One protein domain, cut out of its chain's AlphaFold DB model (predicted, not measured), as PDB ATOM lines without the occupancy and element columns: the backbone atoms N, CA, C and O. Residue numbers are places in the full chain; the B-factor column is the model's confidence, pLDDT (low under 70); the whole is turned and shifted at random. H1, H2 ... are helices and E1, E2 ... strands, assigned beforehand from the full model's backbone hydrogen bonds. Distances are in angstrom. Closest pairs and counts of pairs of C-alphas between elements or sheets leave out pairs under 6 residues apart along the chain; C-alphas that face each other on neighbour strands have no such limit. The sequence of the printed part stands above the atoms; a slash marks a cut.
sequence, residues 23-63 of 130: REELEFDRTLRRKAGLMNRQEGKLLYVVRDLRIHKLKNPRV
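Overview. This is residues 23 to 63 of the 130 residues of an uncharacterized protein of Cylicostephanus goldi (UniProt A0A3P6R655). One long helix, H1, makes the length of a small elongated model, and a two-stranded hairpin, E1 and E2, folds back beside it. E1 is the strand nearer to H1, and the last part of E2 turns sharply at residue 60. The printed part has 41 residues with one named helix and two named strands, in the order H1, E1, E2; the sheet, of order E1 - E2, is antiparallel, and the class is mixed, helices and strands. It is only just compact, close to loose, with a radius of gyration of the C-alphas of 10.5 A and spans of 32 by 17 by 10 A.

Arrangement. Look first at the hairpin of E1, residues 45 to 51, and E2, residues 54 to 63, antiparallel neighbours with 148 degrees between their directions. Here N 49 and O 56 are 2.9 A apart and N 62 and O 46 are 3.0 A apart, both within hydrogen-bond range. E2 bends by 88 degrees at residue 60, and C-alphas 45 and 63 still face each other at 5.2 A. Then turn to H1, residues 23 to 43: its closest C-alphas to E1 are those of Asn 40 and Leu 46, 5.3 A apart. Its closest to E2 are those of Ala 36 and Ile 55, 6.7 A apart. In H1 every O i to N i+4 pair is within hydrogen-bond range.

Along the chain. Find C-alpha 23 at (55.810, 3.661, -22.715); from there H1 runs 30.5 A to C-alpha 43. E1 starts at C-alpha 45, (26.816, -3.489, -18.453), and covers 17.8 A. E2 covers 21.4 A and ends at C-alpha 63, (24.752, -4.911, -22.989).

Size, cuts and confidence. The two C-alphas farthest apart are those of Arg 23 and Asn 60, at 32.4 A. The printed part has no cut, and the links H1 to E1 and E1 to E2 are tight. The mean pLDDT of the printed part is 94.0, and no printed residue is under 70.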
ATOM      1  N   ARG A  23      56.025   4.860 -23.532       88.00
ATOM      2  CA  ARG A  23      55.810   3.661 -22.715       88.00
ATOM      3  C   ARG A  23      54.874   3.959 -21.542       88.00
ATOM      4  O   ARG A  23      53.986   3.158 -21.251       88.00
ATOM      5  N   GLU A  24      55.066   5.110 -20.917       92.00
ATOM      6  CA  GLU A  24      54.310   5.593 -19.767       92.00
ATOM      7  C   GLU A  24      52.844   5.820 -20.150       92.00
ATOM      8  O   GLU A  24      51.943   5.388 -19.434       92.00
ATOM      9  N   GLU A  25      52.590   6.405 -21.324       91.25
ATOM     10  CA  GLU A  25      51.234   6.590 -21.845       91.25
ATOM     11  C   GLU A  25      50.537   5.254 -22.109       91.25
ATOM     12  O   GLU A  25      49.371   5.092 -21.753       91.25
ATOM     13  N   LEU A  26      51.242   4.266 -22.671       90.38
ATOM     14  CA  LEU A  26      50.688   2.923 -22.879       90.38
ATOM     15  C   LEU A  26      50.395   2.205 -21.558       90.38
ATOM     16  O   LEU A  26      49.407   1.478 -21.440       90.38
ATOM     17  N   GLU A  27      51.266   2.354 -20.562       93.19
ATOM     18  CA  GLU A  27      51.035   1.808 -19.226       93.19
ATOM     19  C   GLU A  27      49.819   2.467 -18.572       93.19
ATOM     20  O   GLU A  27      48.914   1.756 -18.125       93.19
ATOM     21  N   PHE A  28      49.729   3.795 -18.626       95.12
ATOM     22  CA  PHE A  28      48.580   4.544 -18.131       95.12
ATOM     23  C   PHE A  28      47.283   4.121 -18.836       95.12
ATOM     24  O   PHE A  28      46.314   3.731 -18.184       95.12
ATOM     25  N   ASP A  29      47.287   4.055 -20.163       93.25
ATOM     26  CA  ASP A  29      46.168   3.596 -20.988       93.25
ATOM     27  C   ASP A  29      45.685   2.177 -20.612       93.25
ATOM     28  O   ASP A  29      44.478   1.919 -20.478       93.25
ATOM     29  N   ARG A  30      46.628   1.258 -20.348       94.38
ATOM     30  CA  ARG A  30      46.341  -0.099 -19.851       94.38
ATOM     31  C   ARG A  30      45.716  -0.087 -18.457       94.38
ATOM     32  O   ARG A  30      44.807  -0.884 -18.208       94.38
ATOM     33  N   THR A  31      46.180   0.775 -17.549       97.25
ATOM     34  CA  THR A  31      45.577   0.894 -16.207       97.25
ATOM     35  C   THR A  31      44.140   1.408 -16.283       97.25
ATOM     36  O   THR A  31      43.254   0.844 -15.639       97.25
ATOM     37  N   LEU A  32      43.871   2.392 -17.150       97.31
ATOM     38  CA  LEU A  32      42.524   2.918 -17.368       97.31
ATOM     39  C   LEU A  32      41.585   1.858 -17.945       97.31
ATOM     40  O   LEU A  32      40.458   1.731 -17.468       97.31
ATOM     41  N   ARG A  33      42.042   1.058 -18.922       96.12
ATOM     42  CA  ARG A  33      41.235  -0.041 -19.490       96.12
ATOM     43  C   ARG A  33      40.886  -1.090 -18.446       96.12
ATOM     44  O   ARG A  33      39.740  -1.532 -18.399       96.12
ATOM     45  N   ARG A  34      41.834  -1.447 -17.573       96.25
ATOM     46  CA  ARG A  34      41.572  -2.361 -16.450       96.25
ATOM     47  C   ARG A  34      40.544  -1.779 -15.480       96.25
ATOM     48  O   ARG A  34      39.576  -2.460 -15.151       96.25
ATOM     49  N   LYS A  35      40.705  -0.514 -15.080       97.31
ATOM     50  CA  LYS A  35      39.774   0.173 -14.170       97.31
ATOM     51  C   LYS A  35      38.363   0.278 -14.759       97.31
ATOM     52  O   LYS A  35      37.401  -0.088 -14.091       97.31
ATOM     53  N   ALA A  36      38.237   0.705 -16.016       95.81
ATOM     54  CA  ALA A  36      36.952   0.771 -16.708       95.81
ATOM     55  C   ALA A  36      36.303  -0.618 -16.838       95.81
ATOM     56  O   ALA A  36      35.102  -0.754 -16.618       95.81
ATOM     57  N   GLY A  37      37.093  -1.657 -17.130       94.62
ATOM     58  CA  GLY A  37      36.620  -3.042 -17.164       94.62
ATOM     59  C   GLY A  37      36.059  -3.522 -15.823       94.62
ATOM     60  O   GLY A  37      34.994  -4.137 -15.798       94.62
ATOM     61  N   LEU A  38      36.724  -3.200 -14.707       95.75
ATOM     62  CA  LEU A  38      36.225  -3.506 -13.359       95.75
ATOM     63  C   LEU A  38      34.908  -2.782 -13.063       95.75
ATOM     64  O   LEU A  38      33.958  -3.415 -12.609       95.75
ATOM     65  N   MET A  39      34.825  -1.491 -13.383       96.06
ATOM     66  CA  MET A  39      33.602  -0.704 -13.196       96.06
ATOM     67  C   MET A  39      32.440  -1.242 -14.050       96.06
ATOM     68  O   MET A  39      31.321  -1.355 -13.568       96.06
ATOM     69  N   ASN A  40      32.697  -1.647 -15.297       94.88
ATOM     70  CA  ASN A  40      31.680  -2.272 -16.154       94.88
ATOM     71  C   ASN A  40      31.202  -3.623 -15.613       94.88
ATOM     72  O   ASN A  40      30.018  -3.937 -15.704       94.88
ATOM     73  N   ARG A  41      32.115  -4.414 -15.037       93.50
ATOM     74  CA  ARG A  41      31.770  -5.687 -14.396       93.50
ATOM     75  C   ARG A  41      30.869  -5.470 -13.181       93.50
ATOM     76  O   ARG A  41      29.905  -6.207 -13.030       93.50
ATOM     77  N   GLN A  42      31.164  -4.464 -12.356       94.31
ATOM     78  CA  GLN A  42      30.343  -4.104 -11.193       94.31
ATOM     79  C   GLN A  42      28.930  -3.658 -11.594       94.31
ATOM     80  O   GLN A  42      27.965  -4.020 -10.936       94.31
ATOM     81  N   GLU A  43      28.801  -2.917 -12.695       92.69
ATOM     82  CA  GLU A  43      27.507  -2.451 -13.215       92.69
ATOM     83  C   GLU A  43      26.739  -3.514 -14.022       92.69
ATOM     84  O   GLU A  43      25.582  -3.298 -14.383       92.69
ATOM     85  N   GLY A  44      27.390  -4.625 -14.390       93.25
ATOM     86  CA  GLY A  44      26.818  -5.671 -15.249       93.25
ATOM     87  C   GLY A  44      26.549  -5.237 -16.699       93.25
ATOM     88  O   GLY A  44      25.881  -5.947 -17.447       93.25
ATOM     89  N   LYS A  45      27.044  -4.069 -17.119       93.75
ATOM     90  CA  LYS A  45      26.816  -3.489 -18.453       93.75
ATOM     91  C   LYS A  45      27.997  -2.631 -18.894       93.75
ATOM     92  O   LYS A  45      28.759  -2.116 -18.078       93.75
ATOM     93  N   LEU A  46      28.142  -2.435 -20.203       94.25
ATOM     94  CA  LEU A  46      29.162  -1.554 -20.766       94.25
ATOM     95  C   LEU A  46      28.728  -0.091 -20.583       94.25
ATOM     96  O   LEU A  46      27.961   0.449 -21.385       94.25
ATOM     97  N   LEU A  47      29.225   0.538 -19.517       95.94
ATOM     98  CA  LEU A  47      28.906   1.913 -19.127       95.94
ATOM     99  C   LEU A  47      30.106   2.860 -19.258       95.94
ATOM    100  O   LEU A  47      29.930   4.039 -19.554       95.94
ATOM    101  N   TYR A  48      31.318   2.354 -19.066       96.38
ATOM    102  CA  TYR A  48      32.552   3.122 -19.000       96.38
ATOM    103  C   TYR A  48      33.506   2.710 -20.119       96.38
ATOM    104  O   TYR A  48      33.807   1.528 -20.297       96.38
ATOM    105  N   VAL A  49      34.004   3.692 -20.868       94.69
ATOM    106  CA  VAL A  49      34.966   3.496 -21.961       94.69
ATOM    107  C   VAL A  49      36.148   4.436 -21.802       94.69
ATOM    108  O   VAL A  49      36.004   5.537 -21.276       94.69
ATOM    109  N   VAL A  50      37.320   4.018 -22.270       95.12
ATOM    110  CA  VAL A  50      38.513   4.870 -22.272       95.12
ATOM    111  C   VAL A  50      38.589   5.621 -23.601       95.12
ATOM    112  O   VAL A  50      38.519   4.997 -24.659       95.12
ATOM    113  N   ARG A  51      38.714   6.950 -23.548       92.94
ATOM    114  CA  ARG A  51      38.980   7.841 -24.692       92.94
ATOM    115  C   ARG A  51      39.975   8.901 -24.246       92.94
ATOM    116  O   ARG A  51      39.870   9.362 -23.117       92.94
ATOM    117  N   ASP A  52      40.942   9.235 -25.096       90.56
ATOM    118  CA  ASP A  52      41.920  10.302 -24.838       90.56
ATOM    119  C   ASP A  52      42.566  10.219 -23.440       90.56
ATOM    120  O   ASP A  52      42.656  11.204 -22.712       90.56
ATOM    121  N   LEU A  53      42.962   9.002 -23.035       90.62
ATOM    122  CA  LEU A  53      43.545   8.703 -21.718       90.62
ATOM    123  C   LEU A  53      42.661   9.121 -20.524       90.62
ATOM    124  O   LEU A  53      43.146   9.446 -19.440       90.62
ATOM    125  N   ARG A  54      41.338   9.083 -20.695       94.81
ATOM    126  CA  ARG A  54      40.347   9.347 -19.647       94.81
ATOM    127  C   ARG A  54      39.208   8.338 -19.703       94.81
ATOM    128  O   ARG A  54      38.888   7.784 -20.753       94.81
ATOM    129  N   ILE A  55      38.586   8.085 -18.554       96.75
ATOM    130  CA  ILE A  55      37.393   7.235 -18.469       96.75
ATOM    131  C   ILE A  55      36.162   8.111 -18.690       96.75
ATOM    132  O   ILE A  55      35.918   9.054 -17.942       96.75
ATOM    133  N   HIS A  56      35.371   7.765 -19.699       96.94
ATOM    134  CA  HIS A  56      34.119   8.423 -20.042       96.94
ATOM    135  C   HIS A  56      32.933   7.505 -19.758       96.94
ATOM    136  O   HIS A  56      32.939   6.325 -20.117       96.94
ATOM    137  N   LYS A  57      31.888   8.077 -19.159       96.12
ATOM    138  CA  LYS A  57      30.593   7.419 -18.983       96.12
ATOM    139  C   LYS A  57      29.768   7.565 -20.261       96.12
ATOM    140  O   LYS A  57      29.601   8.666 -20.783       96.12
ATOM    141  N   LEU A  58      29.258   6.453 -20.772       94.56
ATOM    142  CA  LEU A  58      28.363   6.431 -21.919       94.56
ATOM    143  C   LEU A  58      26.971   6.926 -21.515       94.56
ATOM    144  O   LEU A  58      26.446   6.541 -20.472       94.56
ATOM    145  N   LYS A  59      26.351   7.738 -22.380       94.81
ATOM    146  CA  LYS A  59      24.950   8.169 -22.225       94.81
ATOM    147  C   LYS A  59      23.974   7.002 -22.393       94.81
ATOM    148  O   LYS A  59      23.001   6.911 -21.659       94.81
ATOM    149  N   ASN A  60      24.278   6.108 -23.334       93.56
ATOM    150  CA  ASN A  60      23.492   4.917 -23.637       93.56
ATOM    151  C   ASN A  60      24.323   3.681 -23.253       93.56
ATOM    152  O   ASN A  60      25.233   3.320 -24.011       93.56
ATOM    153  N   PRO A  61      24.076   3.068 -22.079       92.50
ATOM    154  CA  PRO A  61      24.775   1.858 -21.659       92.50
ATOM    155  C   PRO A  61      24.497   0.721 -22.646       92.50
ATOM    156  O   PRO A  61      23.370   0.571 -23.113       92.50
ATOM    157  N   ARG A  62      25.513  -0.083 -22.967       90.88
ATOM    158  CA  ARG A  62      25.356  -1.247 -23.853       90.88
ATOM    159  C   ARG A  62      25.350  -2.535 -23.043       90.88
ATOM    160  O   ARG A  62      25.981  -2.607 -21.990       90.88
ATOM    161  N   VAL A  63      24.676  -3.560 -23.557       86.88
ATOM    162  CA  VAL A  63      24.752  -4.911 -22.989       86.88
ATOM    163  C   VAL A  63      26.211  -5.366 -23.017       86.88
ATOM    164  O   VAL A  63      26.904  -5.208 -24.025       86.88
TER     165      VAL A  63